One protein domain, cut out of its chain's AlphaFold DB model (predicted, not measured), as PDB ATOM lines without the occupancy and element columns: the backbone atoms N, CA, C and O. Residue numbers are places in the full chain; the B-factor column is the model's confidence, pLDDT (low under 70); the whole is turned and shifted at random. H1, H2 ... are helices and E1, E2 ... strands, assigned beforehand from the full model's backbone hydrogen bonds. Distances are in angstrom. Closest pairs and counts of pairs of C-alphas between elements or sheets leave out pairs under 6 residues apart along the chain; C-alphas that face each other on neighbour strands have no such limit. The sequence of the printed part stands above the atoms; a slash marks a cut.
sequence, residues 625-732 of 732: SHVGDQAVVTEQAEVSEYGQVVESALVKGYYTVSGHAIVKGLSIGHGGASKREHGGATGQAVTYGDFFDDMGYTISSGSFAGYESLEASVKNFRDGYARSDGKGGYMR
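Overview. This is residues 625 to 732 of the 732 residues of the protein "Dockerin type 1" of Paenibacillus sp. Aloe-11 (UniProt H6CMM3). Little regular structure is named here, but the printed part is a solenoid, wound in stacked turns from residue 625; E1 and E2 lie in its later turns, H1 and E3 at its end. The 108 residues hold E1, E2, H1, E3 in chain order, a mixed sheet E1, E2, E3, class mixed, with only 26 residues in named elements. It is compact, radius of gyration of the C-alphas 12.1 A, spans 34 by 25 by 22 A.

Arrangement. Start at residues 626 to 627, paired parallel with 644 to 645, and these with 662 to 663, which pair with 686 to 687 of E1, residues 680 to 687. E1 bends by 132 degrees at Gly 683. Its parallel neighbour is E2, residues 698 to 704; N 682 and O 699, 2.8 A apart, are within hydrogen-bond range. E3, residues 729 to 731, is antiparallel to E2, with N 698 and O 731 within range at 2.8 A. The sheet is strongly twisted. H1, residues 710 to 717, only grazes it, with residues 710 to 714; 3 of its 4 O i to N i+4 pairs are within range.

Along the chain. Find C-alpha 680 at (-1.190, 43.413, -26.911); E1 runs 10.3 A, E2 11.7 A, H1 10.3 A and E3 7.1 A, to C-alpha 731 at (3.326, 48.015, -19.940).

Size, cuts and confidence. The C-alphas farthest apart, Asp 629 and Arg 718, are 34.7 A apart. The printed part has no cut; H1 to E3 is a long link. Twelve residues are under 70 in pLDDT, among them 725 to 728.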
ATOM      1  N   SER A 625      -0.760  28.649 -31.338       98.75
ATOM      2  CA  SER A 625      -1.887  29.529 -31.029       98.75
ATOM      3  C   SER A 625      -3.228  28.925 -31.430       98.75
ATOM      4  O   SER A 625      -3.316  28.029 -32.280       98.75
ATOM      5  N   HIS A 626      -4.291  29.449 -30.826       98.88
ATOM      6  CA  HIS A 626      -5.656  29.027 -31.099       98.88
ATOM      7  C   HIS A 626      -6.580  30.213 -31.375       98.88
ATOM      8  O   HIS A 626      -6.670  31.138 -30.572       98.88
ATOM      9  N   VAL A 627      -7.305  30.165 -32.492       98.94
ATOM     10  CA  VAL A 627      -8.402  31.094 -32.778       98.94
ATOM     11  C   VAL A 627      -9.678  30.288 -32.997       98.94
ATOM     12  O   VAL A 627      -9.754  29.485 -33.926       98.94
ATOM     13  N   GLY A 628     -10.665  30.468 -32.125       98.31
ATOM     14  CA  GLY A 628     -11.824  29.577 -32.028       98.31
ATOM     15  C   GLY A 628     -13.165  30.302 -31.959       98.31
ATOM     16  O   GLY A 628     -13.247  31.527 -32.044       98.31
ATOM     17  N   ASP A 629     -14.226  29.518 -31.784       98.06
ATOM     18  CA  ASP A 629     -15.607  29.976 -31.601       98.06
ATOM     19  C   ASP A 629     -16.087  30.942 -32.693       98.06
ATOM     20  O   ASP A 629     -16.330  30.521 -33.813       98.06
ATOM     21  N   GLN A 630     -16.274  32.225 -32.397       97.94
ATOM     22  CA  GLN A 630     -16.740  33.255 -33.331       97.94
ATOM     23  C   GLN A 630     -15.719  34.395 -33.461       97.94
ATOM     24  O   GLN A 630     -16.058  35.474 -33.963       97.94
ATOM     25  N   ALA A 631     -14.480  34.170 -33.024       98.69
ATOM     26  CA  ALA A 631     -13.450  35.190 -32.974       98.69
ATOM     27  C   ALA A 631     -13.040  35.684 -34.368       98.69
ATOM     28  O   ALA A 631     -13.114  34.968 -35.371       98.69
ATOM     29  N   VAL A 632     -12.575  36.930 -34.424       98.81
ATOM     30  CA  VAL A 632     -12.059  37.553 -35.644       98.81
ATOM     31  C   VAL A 632     -10.673  38.122 -35.378       98.81
ATOM     32  O   VAL A 632     -10.508  38.965 -34.498       98.81
ATOM     33  N   VAL A 633      -9.697  37.708 -36.183       98.81
ATOM     34  CA  VAL A 633      -8.356  38.301 -36.239       98.81
ATOM     35  C   VAL A 633      -8.170  38.911 -37.624       98.81
ATOM     36  O   VAL A 633      -8.305  38.223 -38.636       98.81
ATOM     37  N   THR A 634      -7.913  40.214 -37.696       98.38
ATOM     38  CA  THR A 634      -7.886  40.938 -38.975       98.38
ATOM     39  C   THR A 634      -6.830  42.043 -39.015       98.38
ATOM     40  O   THR A 634      -6.082  42.249 -38.062       98.38
ATOM     41  N   GLU A 635      -6.772  42.765 -40.135       96.19
ATOM     42  CA  GLU A 635      -5.828  43.855 -40.388       96.19
ATOM     43  C   GLU A 635      -4.377  43.380 -40.226       96.19
ATOM     44  O   GLU A 635      -3.979  42.508 -40.983       96.19
ATOM     45  N   GLN A 636      -3.558  43.922 -39.325       96.19
ATOM     46  CA  GLN A 636      -2.164  43.487 -39.121       96.19
ATOM     47  C   GLN A 636      -1.942  42.839 -37.746       96.19
ATOM     48  O   GLN A 636      -0.806  42.777 -37.272       96.19
ATOM     49  N   ALA A 637      -3.011  42.362 -37.106       97.62
ATOM     50  CA  ALA A 637      -2.927  41.713 -35.807       97.62
ATOM     51  C   ALA A 637      -2.092  40.424 -35.862       97.62
ATOM     52  O   ALA A 637      -2.102  39.704 -36.868       97.62
ATOM     53  N   GLU A 638      -1.411  40.107 -34.758       98.19
ATOM     54  CA  GLU A 638      -0.596  38.896 -34.627       98.19
ATOM     55  C   GLU A 638      -1.050  38.042 -33.440       98.19
ATOM     56  O   GLU A 638      -1.219  38.546 -32.334       98.19
ATOM     57  N   VAL A 639      -1.213  36.738 -33.658       98.81
ATOM     58  CA  VAL A 639      -1.431  35.738 -32.607       98.81
ATOM     59  C   VAL A 639      -0.326  34.693 -32.722       98.81
ATOM     60  O   VAL A 639      -0.161  34.074 -33.771       98.81
ATOM     61  N   SER A 640       0.466  34.507 -31.675       98.69
ATOM     62  CA  SER A 640       1.659  33.658 -31.716       98.69
ATOM     63  C   SER A 640       1.850  32.870 -30.421       98.69
ATOM     64  O   SER A 640       1.058  32.979 -29.483       98.69
ATOM     65  N   GLU A 641       2.895  32.037 -30.374       98.62
ATOM     66  CA  GLU A 641       3.229  31.199 -29.213       98.62
ATOM     67  C   GLU A 641       2.045  30.314 -28.786       98.62
ATOM     68  O   GLU A 641       1.657  29.456 -29.567       98.62
ATOM     69  N   TYR A 642       1.458  30.489 -27.599       98.62
ATOM     70  CA  TYR A 642       0.257  29.776 -27.132       98.62
ATOM     71  C   TYR A 642      -0.945  30.719 -26.950       98.62
ATOM     72  O   TYR A 642      -1.875  30.405 -26.202       98.62
ATOM     73  N   GLY A 643      -0.916  31.888 -27.599       98.75
ATOM     74  CA  GLY A 643      -1.970  32.890 -27.512       98.75
ATOM     75  C   GLY A 643      -3.313  32.358 -28.014       98.75
ATOM     76  O   GLY A 643      -3.370  31.593 -28.981       98.75
ATOM     77  N   GLN A 644      -4.398  32.764 -27.356       98.88
ATOM     78  CA  GLN A 644      -5.752  32.324 -27.682       98.88
ATOM     79  C   GLN A 644      -6.678  33.509 -27.940       98.88
ATOM     80  O   GLN A 644      -6.727  34.445 -27.142       98.88
ATOM     81  N   VAL A 645      -7.451  33.439 -29.023       98.88
ATOM     82  CA  VAL A 645      -8.531  34.386 -29.330       98.88
ATOM     83  C   VAL A 645      -9.819  33.600 -29.559       98.88
ATOM     84  O   VAL A 645      -9.937  32.867 -30.536       98.88
ATOM     85  N   VAL A 646     -10.771  33.704 -28.637       98.81
ATOM     86  CA  VAL A 646     -11.937  32.803 -28.566       98.81
ATOM     87  C   VAL A 646     -13.230  33.569 -28.269       98.81
ATOM     88  O   VAL A 646     -13.229  34.800 -28.167       98.81
ATOM     89  N   GLU A 647     -14.346  32.852 -28.142       98.19
ATOM     90  CA  GLU A 647     -15.698  33.401 -28.011       98.19
ATOM     91  C   GLU A 647     -16.014  34.395 -29.152       98.19
ATOM     92  O   GLU A 647     -15.883  34.050 -30.325       98.19
ATOM     93  N   SER A 648     -16.425  35.627 -28.850       97.81
ATOM     94  CA  SER A 648     -16.812  36.649 -29.834       97.81
ATOM     95  C   SER A 648     -15.760  37.763 -30.003       97.81
ATOM     96  O   SER A 648     -16.087  38.853 -30.484       97.81
ATOM     97  N   ALA A 649     -14.510  37.530 -29.590       98.19
ATOM     98  CA  ALA A 649     -13.492  38.574 -29.544       98.19
ATOM     99  C   ALA A 649     -13.043  39.067 -30.934       98.19
ATOM    100  O   ALA A 649     -13.024  38.322 -31.916       98.19
ATOM    101  N   LEU A 650     -12.634  40.337 -30.999       97.69
ATOM    102  CA  LEU A 650     -12.051  40.978 -32.176       97.69
ATOM    103  C   LEU A 650     -10.630  41.455 -31.866       97.69
ATOM    104  O   LEU A 650     -10.430  42.326 -31.021       97.69
ATOM    105  N   VAL A 651      -9.657  40.954 -32.620       97.81
ATOM    106  CA  VAL A 651      -8.275  41.440 -32.608       97.81
ATOM    107  C   VAL A 651      -7.960  42.034 -33.982       97.81
ATOM    108  O   VAL A 651      -8.074  41.361 -35.004       97.81
ATOM    109  N   LYS A 652      -7.625  43.323 -34.022       95.56
ATOM    110  CA  LYS A 652      -7.396  44.104 -35.246       95.56
ATOM    111  C   LYS A 652      -6.244  45.099 -35.075       95.56
ATOM    112  O   LYS A 652      -5.555  45.079 -34.058       95.56
ATOM    113  N   GLY A 653      -6.026  45.950 -36.077       93.94
ATOM    114  CA  GLY A 653      -4.929  46.909 -36.146       93.94
ATOM    115  C   GLY A 653      -3.580  46.217 -36.031       93.94
ATOM    116  O   GLY A 653      -3.285  45.340 -36.839       93.94
ATOM    117  N   TYR A 654      -2.778  46.596 -35.039       93.50
ATOM    118  CA  TYR A 654      -1.449  46.024 -34.781       93.50
ATOM    119  C   TYR A 654      -1.391  45.229 -33.465       93.50
ATOM    120  O   TYR A 654      -0.313  45.011 -32.919       93.50
ATOM    121  N   TYR A 655      -2.543  44.827 -32.919       95.69
ATOM    122  CA  TYR A 655      -2.603  44.176 -31.609       95.69
ATOM    123  C   TYR A 655      -1.948  42.790 -31.638       95.69
ATOM    124  O   TYR A 655      -2.194  41.999 -32.552       95.69
ATOM    125  N   THR A 656      -1.143  42.479 -30.619       96.75
ATOM    126  CA  THR A 656      -0.453  41.183 -30.509       96.75
ATOM    127  C   THR A 656      -1.006  40.328 -29.375       96.75
ATOM    128  O   THR A 656      -1.167  40.820 -28.264       96.75
ATOM    129  N   VAL A 657      -1.222  39.036 -29.610       98.44
ATOM    130  CA  VAL A 657      -1.599  38.046 -28.591       98.44
ATOM    131  C   VAL A 657      -0.533  36.949 -28.556       98.44
ATOM    132  O   VAL A 657      -0.369  36.218 -29.525       98.44
ATOM    133  N   SER A 658       0.220  36.849 -27.463       98.12
ATOM    134  CA  SER A 658       1.373  35.936 -27.325       98.12
ATOM    135  C   SER A 658       1.447  35.313 -25.925       98.12
ATOM    136  O   SER A 658       0.547  35.502 -25.102       98.12
ATOM    137  N   GLY A 659       2.496  34.546 -25.619       97.31
ATOM    138  CA  GLY A 659       2.583  33.773 -24.386       97.31
ATOM    139  C   GLY A 659       1.437  32.774 -24.298       97.31
ATOM    140  O   GLY A 659       1.122  32.103 -25.270       97.31
ATOM    141  N   HIS A 660       0.786  32.712 -23.141       97.50
ATOM    142  CA  HIS A 660      -0.463  31.988 -22.896       97.50
ATOM    143  C   HIS A 660      -1.643  32.953 -22.701       97.50
ATOM    144  O   HIS A 660      -2.585  32.642 -21.968       97.50
ATOM    145  N   ALA A 661      -1.581  34.150 -23.293       98.12
ATOM    146  CA  ALA A 661      -2.650  35.122 -23.143       98.12
ATOM    147  C   ALA A 661      -3.957  34.636 -23.788       98.12
ATOM    148  O   ALA A 661      -3.938  33.965 -24.820       98.12
ATOM    149  N   ILE A 662      -5.091  35.003 -23.192       98.62
ATOM    150  CA  ILE A 662      -6.431  34.638 -23.662       98.62
ATOM    151  C   ILE A 662      -7.250  35.907 -23.875       98.62
ATOM    152  O   ILE A 662      -7.563  36.617 -22.924       98.62
ATOM    153  N   VAL A 663      -7.655  36.163 -25.112       98.50
ATOM    154  CA  VAL A 663      -8.564  37.250 -25.484       98.50
ATOM    155  C   VAL A 663      -9.923  36.639 -25.820       98.50
ATOM    156  O   VAL A 663     -10.051  35.893 -26.788       98.50
ATOM    157  N   LYS A 664     -10.944  36.917 -25.005       98.12
ATOM    158  CA  LYS A 664     -12.277  36.298 -25.116       98.12
ATOM    159  C   LYS A 664     -13.423  37.282 -24.866       98.12
ATOM    160  O   LYS A 664     -13.209  38.487 -24.735       98.12
ATOM    161  N   GLY A 665     -14.659  36.807 -24.782       96.25
ATOM    162  CA  GLY A 665     -15.852  37.622 -24.595       96.25
ATOM    163  C   GLY A 665     -16.179  38.452 -25.826       96.25
ATOM    164  O   GLY A 665     -16.065  37.992 -26.957       96.25
ATOM    165  N   LEU A 666     -16.546  39.708 -25.595       94.69
ATOM    166  CA  LEU A 666     -16.702  40.726 -26.630       94.69
ATOM    167  C   LEU A 666     -15.461  41.625 -26.709       94.69
ATOM    168  O   LEU A 666     -15.593  42.769 -27.147       94.69
ATOM    169  N   SER A 667     -14.288  41.170 -26.239       94.75
ATOM    170  CA  SER A 667     -13.049  41.962 -26.216       94.75
ATOM    171  C   SER A 667     -12.727  42.550 -27.590       94.75
ATOM    172  O   SER A 667     -12.871  41.867 -28.604       94.75
ATOM    173  N   ILE A 668     -12.248  43.794 -27.615       93.19
ATOM    174  CA  ILE A 668     -11.729  44.444 -28.821       93.19
ATOM    175  C   ILE A 668     -10.301  44.924 -28.541       93.19
ATOM    176  O   ILE A 668     -10.108  45.840 -27.745       93.19
ATOM    177  N   GLY A 669      -9.317  44.322 -29.212       92.44
ATOM    178  CA  GLY A 669      -7.919  44.765 -29.200       92.44
ATOM    179  C   GLY A 669      -7.533  45.376 -30.545       92.44
ATOM    180  O   GLY A 669      -7.564  44.678 -31.557       92.44
ATOM    181  N   HIS A 670      -7.194  46.666 -30.577       86.00
ATOM    182  CA  HIS A 670      -6.845  47.397 -31.807       86.00
ATOM    183  C   HIS A 670      -5.340  47.669 -31.949       86.00
ATOM    184  O   HIS A 670      -4.819  47.754 -33.057       86.00
ATOM    185  N   GLY A 671      -4.607  47.745 -30.837       67.75
ATOM    186  CA  GLY A 671      -3.143  47.719 -30.865       67.75
ATOM    187  C   GLY A 671      -2.498  49.026 -31.303       67.75
ATOM    188  O   GLY A 671      -1.485  48.980 -31.983       67.75
ATOM    189  N   GLY A 672      -3.054  50.165 -30.885       75.44
ATOM    190  CA  GLY A 672      -2.407  51.477 -30.974       75.44
ATOM    191  C   GLY A 672      -2.307  52.077 -32.383       75.44
ATOM    192  O   GLY A 672      -2.896  51.583 -33.343       75.44
ATOM    193  N   ALA A 673      -1.594  53.202 -32.499       81.75
ATOM    194  CA  ALA A 673      -1.621  54.060 -33.690       81.75
ATOM    195  C   ALA A 673      -0.763  53.543 -34.861       81.75
ATOM    196  O   ALA A 673      -0.954  53.955 -36.007       81.75
ATOM    197  N   SER A 674       0.209  52.663 -34.598       87.12
ATOM    198  CA  SER A 674       1.111  52.130 -35.622       87.12
ATOM    199  C   SER A 674       1.763  50.817 -35.190       87.12
ATOM    200  O   SER A 674       1.815  50.504 -34.007       87.12
ATOM    201  N   LYS A 675       2.406  50.111 -36.131       85.38
ATOM    202  CA  LYS A 675       3.224  48.919 -35.841       85.38
ATOM    203  C   LYS A 675       4.360  49.155 -34.835       85.38
ATOM    204  O   LYS A 675       4.907  48.192 -34.323       85.38
ATOM    205  N   ARG A 676       4.795  50.398 -34.600       85.31
ATOM    206  CA  ARG A 676       5.841  50.710 -33.603       85.31
ATOM    207  C   ARG A 676       5.266  51.097 -32.246       85.31
ATOM    208  O   ARG A 676       5.959  50.984 -31.248       85.31
ATOM    209  N   GLU A 677       4.025  51.563 -32.239       84.31
ATOM    210  CA  GLU A 677       3.302  52.049 -31.066       84.31
ATOM    211  C   GLU A 677       2.099  51.137 -30.839       84.31
ATOM    212  O   GLU A 677       0.953  51.592 -30.825       84.31
ATOM    213  N   HIS A 678       2.374  49.832 -30.769       87.62
ATOM    214  CA  HIS A 678       1.348  48.812 -30.646       87.62
ATOM    215  C   HIS A 678       1.316  48.181 -29.261       87.62
ATOM    216  O   HIS A 678       2.317  48.126 -28.552       87.62
ATOM    217  N   GLY A 679       0.133  47.679 -28.924       89.94
ATOM    218  CA  GLY A 679      -0.151  46.966 -27.687       89.94
ATOM    219  C   GLY A 679      -0.462  45.497 -27.920       89.94
ATOM    220  O   GLY A 679      -0.361  44.980 -29.039       89.94
ATOM    221  N   GLY A 680      -0.888  44.828 -26.858       94.00
ATOM    222  CA  GLY A 680      -1.190  43.413 -26.911       94.00
ATOM    223  C   GLY A 680      -1.577  42.779 -25.584       94.00
ATOM    224  O   GLY A 680      -1.570  43.408 -24.531       94.00
ATOM    225  N   ALA A 681      -1.856  41.484 -25.636       95.19
ATOM    226  CA  ALA A 681      -1.925  40.612 -24.478       95.19
ATOM    227  C   ALA A 681      -0.792  39.579 -24.576       95.19
ATOM    228  O   ALA A 681      -0.575  38.965 -25.619       95.19
ATOM    229  N   THR A 682      -0.037  39.390 -23.500       95.44
ATOM    230  CA  THR A 682       1.077  38.438 -23.437       95.44
ATOM    231  C   THR A 682       1.117  37.728 -22.084       95.44
ATOM    232  O   THR A 682       0.311  38.006 -21.192       95.44
ATOM    233  N   GLY A 683       2.046  36.789 -21.913       93.94
ATOM    234  CA  GLY A 683       2.243  36.080 -20.652       93.94
ATOM    235  C   GLY A 683       1.005  35.284 -20.242       93.94
ATOM    236  O   GLY A 683       0.652  34.323 -20.908       93.94
ATOM    237  N   GLN A 684       0.376  35.650 -19.126       93.50
ATOM    238  CA  GLN A 684      -0.832  34.990 -18.594       93.50
ATOM    239  C   GLN A 684      -2.022  35.964 -18.541       93.50
ATOM    240  O   GLN A 684      -2.890  35.852 -17.675       93.50
ATOM    241  N   ALA A 685      -2.013  36.995 -19.389       94.31
ATOM    242  CA  ALA A 685      -3.089  37.974 -19.451       94.31
ATOM    243  C   ALA A 685      -4.391  37.347 -19.965       94.31
ATOM    244  O   ALA A 685      -4.380  36.563 -20.911       94.31
ATOM    245  N   VAL A 686      -5.519  37.731 -19.377       95.38
ATOM    246  CA  VAL A 686      -6.850  37.343 -19.847       95.38
ATOM    247  C   VAL A 686      -7.676  38.599 -20.072       95.38
ATOM    248  O   VAL A 686      -7.896  39.353 -19.130       95.38
ATOM    249  N   THR A 687      -8.180  38.824 -21.281       94.50
ATOM    250  CA  THR A 687      -9.183  39.866 -21.534       94.50
ATOM    251  C   THR A 687     -10.541  39.235 -21.813       94.50
ATOM    252  O   THR A 687     -10.623  38.195 -22.466       94.50
ATOM    253  N   TYR A 688     -11.621  39.811 -21.295       93.81
ATOM    254  CA  TYR A 688     -12.963  39.232 -21.390       93.81
ATOM    255  C   TYR A 688     -14.058  40.301 -21.302       93.81
ATOM    256  O   TYR A 688     -13.786  41.490 -21.149       93.81
ATOM    257  N   GLY A 689     -15.319  39.871 -21.406       90.50
ATOM    258  CA  GLY A 689     -16.467  40.766 -21.285       90.50
ATOM    259  C   GLY A 689     -16.424  41.882 -22.325       90.50
ATOM    260  O   GLY A 689     -16.228  41.621 -23.510       90.50
ATOM    261  N   ASP A 690     -16.601  43.119 -21.876       86.94
ATOM    262  CA  ASP A 690     -16.576  44.337 -22.683       86.94
ATOM    263  C   ASP A 690     -15.201  45.050 -22.715       86.94
ATOM    264  O   ASP A 690     -15.154  46.236 -23.040       86.94
ATOM    265  N   PHE A 691     -14.081  44.331 -22.532       89.75
ATOM    266  CA  PHE A 691     -12.711  44.876 -22.646       89.75
ATOM    267  C   PHE A 691     -12.429  45.638 -23.956       89.75
ATOM    268  O   PHE A 691     -12.680  45.106 -25.042       89.75
ATOM    269  N   PHE A 692     -11.854  46.838 -23.888       86.44
ATOM    270  CA  PHE A 692     -11.484  47.631 -25.067       86.44
ATOM    271  C   PHE A 692     -10.085  48.249 -24.930       86.44
ATOM    272  O   PHE A 692      -9.808  48.944 -23.955       86.44
ATOM    273  N   ASP A 693      -9.210  48.023 -25.917       84.50
ATOM    274  CA  ASP A 693      -7.911  48.703 -26.014       84.50
ATOM    275  C   ASP A 693      -7.651  49.269 -27.413       84.50
ATOM    276  O   ASP A 693      -7.488  48.539 -28.399       84.50
ATOM    277  N   ASP A 694      -7.558  50.592 -27.466       75.25
ATOM    278  CA  ASP A 694      -7.265  51.418 -28.628       75.25
ATOM    279  C   ASP A 694      -5.947  52.202 -28.522       75.25
ATOM    280  O   ASP A 694      -5.520  52.786 -29.518       75.25
ATOM    281  N   MET A 695      -5.250  52.159 -27.379       75.75
ATOM    282  CA  MET A 695      -4.134  53.075 -27.075       75.75
ATOM    283  C   MET A 695      -2.772  52.391 -26.912       75.75
ATOM    284  O   MET A 695      -1.819  53.002 -26.419       75.75
ATOM    285  N   GLY A 696      -2.667  51.145 -27.379       81.56
ATOM    286  CA  GLY A 696      -1.393  50.461 -27.602       81.56
ATOM    287  C   GLY A 696      -0.748  49.907 -26.335       81.56
ATOM    288  O   GLY A 696       0.468  49.787 -26.276       81.56
ATOM    289  N   TYR A 697      -1.532  49.561 -25.317       85.69
ATOM    290  CA  TYR A 697      -0.985  48.993 -24.089       85.69
ATOM    291  C   TYR A 697      -0.718  47.489 -24.217       85.69
ATOM    292  O   TYR A 697      -1.482  46.755 -24.837       85.69
ATOM    293  N   THR A 698       0.341  46.999 -23.570       89.62
ATOM    294  CA  THR A 698       0.625  45.562 -23.461       89.62
ATOM    295  C   THR A 698       0.269  45.035 -22.076       89.62
ATOM    296  O   THR A 698       0.889  45.409 -21.085       89.62
ATOM    297  N   ILE A 699      -0.691  44.123 -21.985       90.25
ATOM    298  CA  ILE A 699      -1.093  43.456 -20.744       90.25
ATOM    299  C   ILE A 699      -0.312  42.148 -20.608       90.25
ATOM    300  O   ILE A 699      -0.395  41.295 -21.485       90.25
ATOM    301  N   SER A 700       0.432  41.957 -19.514       90.12
ATOM    302  CA  SER A 700       1.305  40.779 -19.339       90.12
ATOM    303  C   SER A 700       0.775  39.737 -18.346       90.12
ATOM    304  O   SER A 700       1.208  38.582 -18.343       90.12
ATOM    305  N   SER A 701      -0.153  40.129 -17.469       88.19
ATOM    306  CA  SER A 701      -0.751  39.255 -16.451       88.19
ATOM    307  C   SER A 701      -2.035  39.843 -15.872       88.19
ATOM    308  O   SER A 701      -2.175  41.060 -15.799       88.19
ATOM    309  N   GLY A 702      -2.927  38.986 -15.372       87.44
ATOM    310  CA  GLY A 702      -4.188  39.394 -14.745       87.44
ATOM    311  C   GLY A 702      -5.370  39.365 -15.710       87.44
ATOM    312  O   GLY A 702      -5.204  39.084 -16.896       87.44
ATOM    313  N   SER A 703      -6.560  39.635 -15.177       88.31
ATOM    314  CA  SER A 703      -7.817  39.588 -15.924       88.31
ATOM    315  C   SER A 703      -8.380  40.994 -16.111       88.31
ATOM    316  O   SER A 703      -8.557  41.710 -15.126       88.31
ATOM    317  N   PHE A 704      -8.674  41.370 -17.354       87.56
ATOM    318  CA  PHE A 704      -9.169  42.689 -17.737       87.56
ATOM    319  C   PHE A 704     -10.494  42.564 -18.493       87.56
ATOM    320  O   PHE A 704     -10.624  41.817 -19.457       87.56
ATOM    321  N   ALA A 705     -11.475  43.323 -18.050       86.81
ATOM    322  CA  ALA A 705     -12.759  43.542 -18.690       86.81
ATOM    323  C   ALA A 705     -13.015  45.046 -18.730       86.81
ATOM    324  O   ALA A 705     -12.184  45.839 -18.287       86.81
ATOM    325  N   GLY A 706     -14.166  45.442 -19.249       77.06
ATOM    326  CA  GLY A 706     -14.593  46.814 -19.133       77.06
ATOM    327  C   GLY A 706     -14.372  47.666 -20.362       77.06
ATOM    328  O   GLY A 706     -13.410  47.520 -21.111       77.06
ATOM    329  N   TYR A 707     -15.301  48.591 -20.551       70.56
ATOM    330  CA  TYR A 707     -15.361  49.432 -21.738       70.56
ATOM    331  C   TYR A 707     -14.433  50.647 -21.662       70.56
ATOM    332  O   TYR A 707     -14.296  51.362 -22.653       70.56
ATOM    333  N   GLU A 708     -13.863  50.936 -20.490       69.44
ATOM    334  CA  GLU A 708     -12.877  52.002 -20.347       69.44
ATOM    335  C   GLU A 708     -11.600  51.583 -21.060       69.44
ATOM    336  O   GLU A 708     -11.059  50.514 -20.771       69.44
ATOM    337  N   SER A 709     -11.098  52.432 -21.962       68.69
ATOM    338  CA  SER A 709      -9.782  52.183 -22.538       68.69
ATOM    339  C   SER A 709      -8.758  52.050 -21.414       68.69
ATOM    340  O   SER A 709      -8.835  52.739 -20.385       68.69
ATOM    341  N   LEU A 710      -7.768  51.172 -21.598       71.44
ATOM    342  CA  LEU A 710      -6.732  50.985 -20.583       71.44
ATOM    343  C   LEU A 710      -6.033  52.317 -20.258       71.44
ATOM    344  O   LEU A 710      -5.683  52.580 -19.107       71.44
ATOM    345  N   GLU A 711      -5.921  53.207 -21.246       75.56
ATOM    346  CA  GLU A 711      -5.422  54.563 -21.044       75.56
ATOM    347  C   GLU A 711      -6.255  55.374 -20.049       75.56
ATOM    348  O   GLU A 711      -5.680  56.024 -19.173       75.56
ATOM    349  N   ALA A 712      -7.587  55.337 -20.149       71.56
ATOM    350  CA  ALA A 712      -8.463  56.068 -19.241       71.56
ATOM    351  C   ALA A 712      -8.282  55.595 -17.790       71.56
ATOM    352  O   ALA A 712      -8.124  56.420 -16.881       71.56
ATOM    353  N   SER A 713      -8.193  54.279 -17.574       69.88
ATOM    354  CA  SER A 713      -7.897  53.713 -16.251       69.88
ATOM    355  C   SER A 713      -6.542  54.199 -15.714       69.88
ATOM    356  O   SER A 713      -6.435  54.662 -14.570       69.88
ATOM    357  N   VAL A 714      -5.507  54.158 -16.556       72.38
ATOM    358  CA  VAL A 714      -4.124  54.465 -16.170       72.38
ATOM    359  C   VAL A 714      -3.888  55.956 -15.943       72.38
ATOM    360  O   VAL A 714      -3.304  56.342 -14.927       72.38
ATOM    361  N   LYS A 715      -4.305  56.808 -16.883       73.88
ATOM    362  CA  LYS A 715      -3.962  58.236 -16.893       73.88
ATOM    363  C   LYS A 715      -5.000  59.098 -16.195       73.88
ATOM    364  O   LYS A 715      -4.610  59.974 -15.416       73.88
ATOM    365  N   ASN A 716      -6.285  58.840 -16.448       70.75
ATOM    366  CA  ASN A 716      -7.366  59.728 -16.024       70.75
ATOM    367  C   ASN A 716      -7.811  59.410 -14.597       70.75
ATOM    368  O   ASN A 716      -7.854  60.295 -13.743       70.75
ATOM    369  N   PHE A 717      -8.098  58.139 -14.305       71.31
ATOM    370  CA  PHE A 717      -8.667  57.758 -13.011       71.31
ATOM    371  C   PHE A 717      -7.628  57.370 -11.966       71.31
ATOM    372  O   PHE A 717      -7.871  57.579 -10.770       71.31
ATOM    373  N   ARG A 718      -6.479  56.826 -12.406       70.44
ATOM    374  CA  ARG A 718      -5.385  56.340 -11.542       70.44
ATOM    375  C   ARG A 718      -5.913  55.477 -10.398       70.44
ATOM    376  O   ARG A 718      -5.478  55.570  -9.247       70.44
ATOM    377  N   ASP A 719      -6.944  54.698 -10.688       66.50
ATOM    378  CA  ASP A 719      -7.735  54.015  -9.678       66.50
ATOM    379  C   ASP A 719      -7.121  52.666  -9.281       66.50
ATOM    380  O   ASP A 719      -7.428  52.152  -8.204       66.50
ATOM    381  N   GLY A 720      -6.178  52.158 -10.074       65.12
ATOM    382  CA  GLY A 720      -5.445  50.924  -9.823       65.12
ATOM    383  C   GLY A 720      -6.183  49.669 -10.280       65.12
ATOM    384  O   GLY A 720      -5.834  48.593  -9.787       65.12
ATOM    385  N   TYR A 721      -7.186  49.816 -11.160       72.12
ATOM    386  CA  TYR A 721      -7.765  48.716 -11.938       72.12
ATOM    387  C   TYR A 721      -6.677  48.053 -12.790       72.12
ATOM    388  O   TYR A 721      -6.363  46.881 -12.609       72.12
ATOM    389  N   ALA A 722      -5.987  48.859 -13.595       69.25
ATOM    390  CA  ALA A 722      -4.739  48.490 -14.234       69.25
ATOM    391  C   ALA A 722      -3.559  48.885 -13.332       69.25
ATOM    392  O   ALA A 722      -3.387  50.060 -12.995       69.25
ATOM    393  N   ARG A 723      -2.727  47.924 -12.915       68.69
ATOM    394  CA  ARG A 723      -1.494  48.204 -12.151       68.69
ATOM    395  C   ARG A 723      -0.287  48.064 -13.063       68.69
ATOM    396  O   ARG A 723      -0.299  47.203 -13.920       68.69
ATOM    397  N   SER A 724       0.760  48.866 -12.898       73.88
ATOM    398  CA  SER A 724       2.026  48.540 -13.570       73.88
ATOM    399  C   SER A 724       2.545  47.242 -12.940       73.88
ATOM    400  O   SER A 724       2.640  47.164 -11.715       73.88
ATOM    401  N   ASP A 725       2.716  46.231 -13.789       65.38
ATOM    402  CA  ASP A 725       3.097  44.809 -13.647       65.38
ATOM    403  C   ASP A 725       3.881  44.255 -12.434       65.38
ATOM    404  O   ASP A 725       4.576  43.247 -12.532       65.38
ATOM    405  N   GLY A 726       3.568  44.671 -11.216       57.22
ATOM    406  CA  GLY A 726       3.847  43.873 -10.020       57.22
ATOM    407  C   GLY A 726       3.001  42.594  -9.877       57.22
ATOM    408  O   GLY A 726       2.879  42.105  -8.756       57.22
ATOM    409  N   LYS A 727       2.455  42.045 -10.982       57.88
ATOM    410  CA  LYS A 727       1.587  40.843 -11.127       57.88
ATOM    411  C   LYS A 727       0.067  41.065 -11.118       57.88
ATOM    412  O   LYS A 727      -0.693  40.305 -10.524       57.88
ATOM    413  N   GLY A 728      -0.359  42.095 -11.834       59.88
ATOM    414  CA  GLY A 728      -1.727  42.263 -12.330       59.88
ATOM    415  C   GLY A 728      -1.752  43.377 -13.366       59.88
ATOM    416  O   GLY A 728      -2.519  44.324 -13.216       59.88
ATOM    417  N   GLY A 729      -0.772  43.370 -14.275       70.38
ATOM    418  CA  GLY A 729      -0.337  44.619 -14.860       70.38
ATOM    419  C   GLY A 729       0.092  44.669 -16.302       70.38
ATOM    420  O   GLY A 729       0.244  43.662 -16.991       70.38
ATOM    421  N   TYR A 730       0.207  45.920 -16.723       79.56
ATOM    422  CA  TYR A 730       0.426  46.365 -18.084       79.56
ATOM    423  C   TYR A 730       1.790  47.049 -18.216       79.56
ATOM    424  O   TYR A 730       2.375  47.502 -17.230       79.56
ATOM    425  N   MET A 731       2.235  47.176 -19.459       78.69
ATOM    426  CA  MET A 731       3.326  48.015 -19.940       78.69
ATOM    427  C   MET A 731       2.773  48.889 -21.073       78.69
ATOM    428  O   MET A 731       1.780  48.516 -21.702       78.69
ATOM    429  N   ARG A 732       3.360  50.063 -21.307       74.62
ATOM    430  CA  ARG A 732       2.998  50.925 -22.438       74.62
ATOM    431  C   ARG A 732       4.138  50.976 -23.434       74.62
ATOM    432  O   ARG A 732       5.290  51.071 -22.955       74.62
TER     433      ARG A 732